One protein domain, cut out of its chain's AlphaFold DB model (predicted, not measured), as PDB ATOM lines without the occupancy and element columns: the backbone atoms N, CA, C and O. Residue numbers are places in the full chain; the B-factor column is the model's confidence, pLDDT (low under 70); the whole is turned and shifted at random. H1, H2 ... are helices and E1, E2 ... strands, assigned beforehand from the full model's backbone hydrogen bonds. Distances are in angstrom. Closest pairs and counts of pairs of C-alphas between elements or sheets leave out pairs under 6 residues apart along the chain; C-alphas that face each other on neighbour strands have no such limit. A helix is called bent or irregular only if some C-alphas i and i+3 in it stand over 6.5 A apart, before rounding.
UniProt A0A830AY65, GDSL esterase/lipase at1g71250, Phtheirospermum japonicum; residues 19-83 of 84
ATOM      1  N   ASN A  19      40.898 -14.213 -22.936       87.75
ATOM      2  CA  ASN A  19      40.259 -13.812 -21.675       87.75
ATOM      3  C   ASN A  19      39.561 -14.944 -20.897       87.75
ATOM      4  O   ASN A  19      38.764 -14.669 -20.002       87.75
ATOM      5  N   ARG A  20      39.850 -16.217 -21.216       87.06
ATOM      6  CA  ARG A  20      39.147 -17.398 -20.678       87.06
ATOM      7  C   ARG A  20      37.617 -17.336 -20.846       87.06
ATOM      8  O   ARG A  20      36.895 -18.092 -20.214       87.06
ATOM      9  N   GLY A  21      37.111 -16.437 -21.688       80.31
ATOM     10  CA  GLY A  21      35.703 -16.053 -21.725       80.31
ATOM     11  C   GLY A  21      34.878 -16.937 -22.649       80.31
ATOM     12  O   GLY A  21      34.447 -16.484 -23.707       80.31
ATOM     13  N   LYS A  22      34.659 -18.197 -22.269       82.38
ATOM     14  CA  LYS A  22      33.637 -19.041 -22.907       82.38
ATOM     15  C   LYS A  22      32.322 -18.951 -22.119       82.38
ATOM     16  O   LYS A  22      32.395 -18.765 -20.908       82.38
ATOM     17  N   PRO A  23      31.143 -19.101 -22.757       81.25
ATOM     18  CA  PRO A  23      29.853 -18.986 -22.062       81.25
ATOM     19  C   PRO A  23      29.638 -19.992 -20.934       81.25
ATOM     20  O   PRO A  23      28.825 -19.749 -20.054       81.25
ATOM     21  N   VAL A  24      30.338 -21.126 -20.979       83.00
ATOM     22  CA  VAL A  24      30.247 -22.183 -19.977       83.00
ATOM     23  C   VAL A  24      31.657 -22.667 -19.656       83.00
ATOM     24  O   VAL A  24      32.475 -22.868 -20.560       83.00
ATOM     25  N   CYS A  25      31.929 -22.859 -18.367       86.56
ATOM     26  CA  CYS A  25      33.116 -23.546 -17.865       86.56
ATOM     27  C   CYS A  25      33.091 -25.022 -18.309       86.56
ATOM     28  O   CYS A  25      32.181 -25.765 -17.944       86.56
ATOM     29  N   LEU A  26      34.056 -25.434 -19.131       86.50
ATOM     30  CA  LEU A  26      34.149 -26.801 -19.658       86.50
ATOM     31  C   LEU A  26      34.924 -27.716 -18.691       86.50
ATOM     32  O   LEU A  26      35.777 -27.203 -17.968       86.50
ATOM     33  N   PRO A  27      34.698 -29.046 -18.699       85.31
ATOM     34  CA  PRO A  27      35.368 -29.981 -17.785       85.31
ATOM     35  C   PRO A  27      36.902 -29.899 -17.779       85.31
ATOM     36  O   PRO A  27      37.508 -30.033 -16.723       85.31
ATOM     37  N   ASP A  28      37.519 -29.616 -18.928       85.25
ATOM     38  CA  ASP A  28      38.983 -29.529 -19.064       85.25
ATOM     39  C   ASP A  28      39.546 -28.122 -18.779       85.25
ATOM     40  O   ASP A  28      40.734 -27.860 -18.975       85.25
ATOM     41  N   ALA A  29      38.700 -27.170 -18.373       89.25
ATOM     42  CA  ALA A  29      39.127 -25.812 -18.070       89.25
ATOM     43  C   ALA A  29      39.513 -25.675 -16.593       89.25
ATOM     44  O   ALA A  29      38.661 -25.708 -15.707       89.25
ATOM     45  N   GLU A  30      40.796 -25.428 -16.335       89.81
ATOM     46  CA  GLU A  30      41.278 -25.192 -14.975       89.81
ATOM     47  C   GLU A  30      40.771 -23.834 -14.438       89.81
ATOM     48  O   GLU A  30      40.999 -22.788 -15.070       89.81
ATOM     49  N   PRO A  31      40.091 -23.805 -13.277       93.62
ATOM     50  CA  PRO A  31      39.640 -22.564 -12.667       93.62
ATOM     51  C   PRO A  31      40.802 -21.735 -12.104       93.62
ATOM     52  O   PRO A  31      41.898 -22.211 -11.822       93.62
ATOM     53  N   CYS A  32      40.560 -20.444 -11.898       94.38
ATOM     54  CA  CYS A  32      41.502 -19.564 -11.221       94.38
ATOM     55  C   CYS A  32      41.692 -19.961  -9.744       94.38
ATOM     56  O   CYS A  32      40.761 -20.430  -9.088       94.38
ATOM     57  N   PHE A  33      42.890 -19.706  -9.208       94.31
ATOM     58  CA  PHE A  33      43.251 -20.057  -7.830       94.31
ATOM     59  C   PHE A  33      42.431 -19.291  -6.780       94.31
ATOM     60  O   PHE A  33      41.975 -19.873  -5.801       94.31
ATOM     61  N   ASN A  34      42.217 -17.986  -6.991       94.25
ATOM     62  CA  ASN A  34      41.470 -17.136  -6.065       94.25
ATOM     63  C   ASN A  34      40.230 -16.531  -6.736       94.25
ATOM     64  O   ASN A  34      40.317 -15.544  -7.467       94.25
ATOM     65  N   ARG A  35      39.064 -17.112  -6.444       93.81
ATOM     66  CA  ARG A  35      37.767 -16.709  -7.014       93.81
ATOM     67  C   ARG A  35      37.244 -15.386  -6.452       93.81
ATOM     68  O   ARG A  35      36.453 -14.730  -7.121       93.81
ATOM     69  N   GLU A  36      37.724 -14.960  -5.283       93.06
ATOM     70  CA  GLU A  36      37.328 -13.696  -4.639       93.06
ATOM     71  C   GLU A  36      37.860 -12.461  -5.383       93.06
ATOM     72  O   GLU A  36      37.324 -11.363  -5.258       93.06
ATOM     73  N   GLN A  37      38.902 -12.634  -6.203       94.38
ATOM     74  CA  GLN A  37      39.514 -11.555  -6.982       94.38
ATOM     75  C   GLN A  37      38.879 -11.355  -8.365       94.38
ATOM     76  O   GLN A  37      39.093 -10.310  -8.987       94.38
ATOM     77  N   TYR A  38      38.106 -12.333  -8.844       94.25
ATOM     78  CA  TYR A  38      37.516 -12.341 -10.181       94.25
ATOM     79  C   TYR A  38      36.049 -11.930 -10.126       94.25
ATOM     80  O   TYR A  38      35.272 -12.467  -9.339       94.25
ATOM     81  N   LEU A  39      35.652 -11.008 -11.002       94.19
ATOM     82  CA  LEU A  39      34.246 -10.624 -11.152       94.19
ATOM     83  C   LEU A  39      33.424 -11.726 -11.841       94.19
ATOM     84  O   LEU A  39      32.288 -11.991 -11.450       94.19
ATOM     85  N   PHE A  40      34.011 -12.383 -12.840       94.38
ATOM     86  CA  PHE A  40      33.331 -13.343 -13.707       94.38
ATOM     87  C   PHE A  40      33.845 -14.768 -13.502       94.38
ATOM     88  O   PHE A  40      35.056 -15.006 -13.456       94.38
ATOM     89  N   TRP A  41      32.918 -15.719 -13.375       94.81
ATOM     90  CA  TRP A  41      33.232 -17.146 -13.370       94.81
ATOM     91  C   TRP A  41      33.555 -17.615 -14.785       94.81
ATOM     92  O   TRP A  41      34.640 -18.140 -15.010       94.81
ATOM     93  N   ASP A  42      32.657 -17.340 -15.724       92.94
ATOM     94  CA  ASP A  42      32.774 -17.577 -17.164       92.94
ATOM     95  C   ASP A  42      32.282 -16.318 -17.916       92.94
ATOM     96  O   ASP A  42      32.119 -15.266 -17.297       92.94
ATOM     97  N   SER A  43      32.077 -16.348 -19.237       90.56
ATOM     98  CA  SER A  43      31.636 -15.133 -19.951       90.56
ATOM     99  C   SER A  43      30.160 -14.762 -19.749       90.56
ATOM    100  O   SER A  43      29.742 -13.718 -20.245       90.56
ATOM    101  N   ALA A  44      29.361 -15.606 -19.092       89.56
ATOM    102  CA  ALA A  44      27.933 -15.396 -18.865       89.56
ATOM    103  C   ALA A  44      27.585 -15.199 -17.379       89.56
ATOM    104  O   ALA A  44      26.617 -14.506 -17.063       89.56
ATOM    105  N   HIS A  45      28.375 -15.769 -16.465       93.56
ATOM    106  CA  HIS A  45      28.060 -15.846 -15.045       93.56
ATOM    107  C   HIS A  45      29.083 -15.110 -14.160       93.56
ATOM    108  O   HIS A  45      30.297 -15.210 -14.371       93.56
ATOM    109  N   PRO A  46      28.621 -14.408 -13.110       93.94
ATOM    110  CA  PRO A  46      29.486 -13.849 -12.075       93.94
ATOM    111  C   PRO A  46      30.060 -14.939 -11.155       93.94
ATOM    112  O   PRO A  46      29.521 -16.041 -11.047       93.94
ATOM    113  N   THR A  47      31.143 -14.626 -10.443       94.25
ATOM    114  CA  THR A  47      31.638 -15.491  -9.359       94.25
ATOM    115  C   THR A  47      30.692 -15.484  -8.153       94.25
ATOM    116  O   THR A  47      29.881 -14.572  -7.966       94.25
ATOM    117  N   GLN A  48      30.825 -16.479  -7.268       93.06
ATOM    118  CA  GLN A  48      30.115 -16.493  -5.982       93.06
ATOM    119  C   GLN A  48      30.396 -15.220  -5.169       93.06
ATOM    120  O   GLN A  48      29.471 -14.631  -4.612       93.06
ATOM    121  N   ALA A  49      31.647 -14.756  -5.164       91.69
ATOM    122  CA  ALA A  49      32.059 -13.510  -4.529       91.69
ATOM    123  C   ALA A  49      31.305 -12.297  -5.093       91.69
ATOM    124  O   ALA A  49      30.826 -11.445  -4.338       91.69
ATOM    125  N   ALA A  50      31.151 -12.217  -6.416       92.00
ATOM    126  CA  ALA A  50      30.386 -11.159  -7.069       92.00
ATOM    127  C   ALA A  50      28.895 -11.210  -6.700       92.00
ATOM    128  O   ALA A  50      28.336 -10.179  -6.317       92.00
ATOM    129  N   ASN A  51      28.282 -12.397  -6.701       92.62
ATOM    130  CA  ASN A  51      26.894 -12.579  -6.261       92.62
ATOM    131  C   ASN A  51      26.689 -12.170  -4.796       92.62
ATOM    132  O   ASN A  51      25.758 -11.427  -4.484       92.62
ATOM    133  N   ARG A  52      27.590 -12.594  -3.904       89.25
ATOM    134  CA  ARG A  52      27.573 -12.246  -2.477       89.25
ATOM    135  C   ARG A  52      27.648 -10.728  -2.275       89.25
ATOM    136  O   ARG A  52      26.810 -10.141  -1.591       89.25
ATOM    137  N   ASN A  53      28.602 -10.070  -2.936       88.19
ATOM    138  CA  ASN A  53      28.758  -8.615  -2.882       88.19
ATOM    139  C   ASN A  53      27.532  -7.867  -3.427       88.19
ATOM    140  O   ASN A  53      27.125  -6.850  -2.858       88.19
ATOM    141  N   PHE A  54      26.937  -8.354  -4.519       88.25
ATOM    142  CA  PHE A  54      25.713  -7.781  -5.074       88.25
ATOM    143  C   PHE A  54      24.545  -7.900  -4.088       88.25
ATOM    144  O   PHE A  54      23.899  -6.894  -3.781       88.25
ATOM    145  N   ALA A  55      24.335  -9.087  -3.513       85.69
ATOM    146  CA  ALA A  55      23.293  -9.327  -2.520       85.69
ATOM    147  C   ALA A  55      23.438  -8.408  -1.298       85.69
ATOM    148  O   ALA A  55      22.457  -7.792  -0.882       85.69
ATOM    149  N   TYR A  56      24.650  -8.230  -0.761       83.06
ATOM    150  CA  TYR A  56      24.879  -7.331   0.378       83.06
ATOM    151  C   TYR A  56      24.564  -5.871   0.064       83.06
ATOM    152  O   TYR A  56      24.038  -5.160   0.920       83.06
ATOM    153  N   ARG A  57      24.840  -5.415  -1.162       82.94
ATOM    154  CA  ARG A  57      24.481  -4.054  -1.580       82.94
ATOM    155  C   ARG A  57      22.986  -3.873  -1.678       82.94
ATOM    156  O   ARG A  57      22.458  -2.930  -1.096       82.94
ATOM    157  N   VAL A  58      22.320  -4.772  -2.397       84.00
ATOM    158  CA  VAL A  58      20.867  -4.729  -2.560       84.00
ATOM    159  C   VAL A  58      20.202  -4.780  -1.189       84.00
ATOM    160  O   VAL A  58      19.388  -3.921  -0.871       84.00
ATOM    161  N   PHE A  59      20.624  -5.693  -0.320       80.00
ATOM    162  CA  PHE A  59      20.102  -5.784   1.036       80.00
ATOM    163  C   PHE A  59      20.363  -4.521   1.869       80.00
ATOM    164  O   PHE A  59      19.455  -4.057   2.552       80.00
ATOM    165  N   GLY A  60      21.554  -3.918   1.790       78.88
ATOM    166  CA  GLY A  60      21.842  -2.647   2.462       78.88
ATOM    167  C   GLY A  60      20.915  -1.514   2.011       78.88
ATOM    168  O   GLY A  60      20.441  -0.737   2.839       78.88
ATOM    169  N   LEU A  61      20.596  -1.456   0.715       82.06
ATOM    170  CA  LEU A  61      19.628  -0.501   0.170       82.06
ATOM    171  C   LEU A  61      18.212  -0.787   0.676       82.06
ATOM    172  O   LEU A  61      17.529   0.129   1.128       82.06
ATOM    173  N   ILE A  62      17.781  -2.052   0.657       80.12
ATOM    174  CA  ILE A  62      16.433  -2.416   1.104       80.12
ATOM    175  C   ILE A  62      16.288  -2.218   2.623       80.12
ATOM    176  O   ILE A  62      15.257  -1.717   3.066       80.12
ATOM    177  N   LYS A  63      17.311  -2.518   3.432       79.25
ATOM    178  CA  LYS A  63      17.332  -2.247   4.882       79.25
ATOM    179  C   LYS A  63      17.118  -0.765   5.196       79.25
ATOM    180  O   LYS A  63      16.441  -0.438   6.165       79.25
ATOM    181  N   ASN A  64      17.686   0.116   4.376       75.31
ATOM    182  CA  ASN A  64      17.524   1.564   4.510       75.31
ATOM    183  C   ASN A  64      16.219   2.085   3.885       75.31
ATOM    184  O   ASN A  64      15.906   3.266   4.015       75.31
ATOM    185  N   SER A  65      15.448   1.221   3.222       77.81
ATOM    186  CA  SER A  65      14.117   1.532   2.709       77.81
ATOM    187  C   SER A  65      13.034   1.177   3.734       77.81
ATOM    188  O   SER A  65      13.217   0.318   4.601       77.81
ATOM    189  N   ASN A  66      11.852   1.779   3.599       69.50
ATOM    190  CA  ASN A  66      10.699   1.458   4.450       69.50
ATOM    191  C   ASN A  66      10.172   0.018   4.258       69.50
ATOM    192  O   ASN A  66       9.306  -0.405   5.017       69.50
ATOM    193  N   VAL A  67      10.689  -0.740   3.279       71.44
ATOM    194  CA  VAL A  67      10.223  -2.093   2.924       71.44
ATOM    195  C   VAL A  67      10.663  -3.152   3.940       71.44
ATOM    196  O   VAL A  67       9.857  -3.996   4.317       71.44
ATOM    197  N   LEU A  68      11.920  -3.121   4.409       62.97
ATOM    198  CA  LEU A  68      12.432  -4.089   5.398       62.97
ATOM    199  C   LEU A  68      12.614  -3.508   6.801       62.97
ATOM    200  O   LEU A  68      12.856  -4.266   7.738       62.97
ATOM    201  N   ARG A  69      12.452  -2.192   6.988       62.53
ATOM    202  CA  ARG A  69      12.542  -1.550   8.310       62.53
ATOM    203  C   ARG A  69      11.529  -2.114   9.324       62.53
ATOM    204  O   ARG A  69      11.772  -2.032  10.522       62.53
ATOM    205  N   SER A  70      10.427  -2.706   8.860       62.38
ATOM    206  CA  SER A  70       9.409  -3.373   9.685       62.38
ATOM    207  C   SER A  70       9.580  -4.896   9.805       62.38
ATOM    208  O   SER A  70       8.863  -5.514  10.591       62.38
ATOM    209  N   ASN A  71      10.515  -5.523   9.074       65.44
ATOM    210  CA  ASN A  71      10.697  -6.979   9.054       65.44
ATOM    211  C   ASN A  71      12.074  -7.399   9.609       65.44
ATOM    212  O   ASN A  71      13.029  -7.665   8.874       65.44
ATOM    213  N   GLN A  72      12.153  -7.483  10.941       66.50
ATOM    214  CA  GLN A  72      13.370  -7.819  11.692       66.50
ATOM    215  C   GLN A  72      13.870  -9.258  11.449       66.50
ATOM    216  O   GLN A  72      15.071  -9.517  11.552       66.50
ATOM    217  N   SER A  73      12.987 -10.204  11.112       68.56
ATOM    218  CA  SER A  73      13.376 -11.603  10.876       68.56
ATOM    219  C   SER A  73      14.133 -11.761   9.556       68.56
ATOM    220  O   SER A  73      15.186 -12.399   9.540       68.56
ATOM    221  N   GLY A  74      13.691 -11.089   8.484       66.06
ATOM    222  CA  GLY A  74      14.426 -11.018   7.214       66.06
ATOM    223  C   GLY A  74      15.812 -10.376   7.357       66.06
ATOM    224  O   GLY A  74      16.764 -10.789   6.694       66.06
ATOM    225  N   LEU A  75      15.957  -9.423   8.288       67.00
ATOM    226  CA  LEU A  75      17.254  -8.836   8.621       67.00
ATOM    227  C   LEU A  75      18.205  -9.840   9.305       67.00
ATOM    228  O   LEU A  75      19.406  -9.821   9.044       67.00
ATOM    229  N   SER A  76      17.683 -10.728  10.160       70.06
ATOM    230  CA  SER A  76      18.478 -11.731  10.886       70.06
ATOM    231  C   SER A  76      19.071 -12.804   9.962       70.06
ATOM    232  O   SER A  76      20.267 -13.091  10.046       70.06
ATOM    233  N   TYR A  77      18.272 -13.338   9.029       66.12
ATOM    234  CA  TYR A  77      18.728 -14.350   8.063       66.12
ATOM    235  C   TYR A  77      19.884 -13.851   7.186       66.12
ATOM    236  O   TYR A  77      20.856 -14.570   6.963       66.12
ATOM    237  N   MET A  78      19.836 -12.597   6.738       63.34
ATOM    238  CA  MET A  78      20.896 -12.037   5.892       63.34
ATOM    239  C   MET A  78      22.165 -11.679   6.677       63.34
ATOM    240  O   MET A  78      23.259 -11.825   6.140       63.34
ATOM    241  N   ASN A  79      22.054 -11.294   7.956       66.12
ATOM    242  CA  ASN A  79      23.226 -11.139   8.830       66.12
ATOM    243  C   ASN A  79      23.947 -12.480   9.080       66.12
ATOM    244  O   ASN A  79      25.148 -12.489   9.337       66.12
ATOM    245  N   LEU A  80      23.233 -13.612   9.028       66.62
ATOM    246  CA  LEU A  80      23.847 -14.945   9.057       66.62
ATOM    247  C   LEU A  80      24.576 -15.240   7.742       66.62
ATOM    248  O   LEU A  80      25.750 -15.588   7.783       66.62
ATOM    249  N   ALA A  81      23.941 -14.971   6.597       61.16
ATOM    250  CA  ALA A  81      24.563 -15.109   5.274       61.16
ATOM    251  C   ALA A  81      25.766 -14.164   5.043       61.16
ATOM    252  O   ALA A  81      26.519 -14.330   4.086       61.16
ATOM    253  N   GLN A  82      25.948 -13.153   5.901       58.62
ATOM    254  CA  GLN A  82      27.102 -12.244   5.939       58.62
ATOM    255  C   GLN A  82      28.329 -12.788   6.680       58.62
ATOM    256  O   GLN A  82      29.383 -12.158   6.629       58.62
ATOM    257  N   ARG A  83      28.195 -13.918   7.383       58.34
ATOM    258  CA  ARG A  83      29.259 -14.533   8.195       58.34
ATOM    259  C   ARG A  83      29.904 -15.769   7.561       58.34
ATOM    260  O   ARG A  83      30.855 -16.297   8.128       58.34
TER     261      ARG A  83
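AT A GLANCE: This is residues 19 to 83 of the 84 residues of the protein "GDSL esterase/lipase at1g71250" of Phtheirospermum japonicum (UniProt A0A830AY65). A long helix, H1, runs from a loop-built region that holds one short strand, E1, and past Lys 63 the backbone folds back into a second, shorter helix, H2, which runs loosely alongside H1 in the opposite way. The loop-built end is made largely by residues 19 to 37, a long stretch with no named element, and the whole is a rod whose C-alphas span 48 by 20 by 18 A. The printed part has 65 residues, with one named strand and two named helices in the order E1, H1, H2; E1 pairs with no named strand. The class is mostly helix, though under half of the residues are in named elements. The whole is only just loose, close to extended, with a radius of gyration of the C-alphas of 16.0 A.

HOW THE PARTS SIT: After residues 19 to 37 comes E1, residues 38 to 40, which pairs with no named strand. A short link of seven residues joins it to H1, residues 48 to 63. The closest C-alphas of E1 and H1 are those of Leu 39 and Ala 50, 5.6 A apart, while their centres are 15.1 A apart. A short link of eight residues then joins H1 to H2, residues 72 to 81. H1 and H2 are close but not clearly touching, with 2 pairs of C-alphas within 8 A. Their closest C-alphas are those of Lys 63 and Leu 75, 7.6 A apart. Their lines stand at a shallow tilt of 20 degrees, and they run opposite ways. E1 and H2 are apart. In H1 every O i to N i+4 pair is within hydrogen-bond range; in H2 5 of 6 are.

IN THESE COORDINATES: E1 runs from Tyr 38 to Phe 40, with C-alpha 38 at (37.516, -12.341, -10.181). H1, the longest helix with 16 residues, runs from Gln 48, C-alpha at (30.115, -16.493, -5.982), to Lys 63, and measures 22.0 A from first to last C-alpha. H2 runs from Gln 72 to Ala 81, 14.8 A from first to last C-alpha, and ends with C-alpha 81 at (24.563, -15.109, 5.274). Neither helix is bent.

THE WHOLE: The two C-alphas farthest apart are those of Asp 28 and Ser 70, 48.8 A. From the C-alpha of Asn 19 to that of Arg 83 it is 31.8 A. The C-alphas of residues 19 to 37 lie 10 to 25 A from the mean of the C-alphas. The printed part has no cut, and neither of its two links between named elements is long. The mean pLDDT of the printed part is 81.7. The model's confidence is low, under 70, at residue 66, residues 68 to 75 and residues 77 to 83; the mean for H2 is 66, against 86 for H1 and 94 for E1.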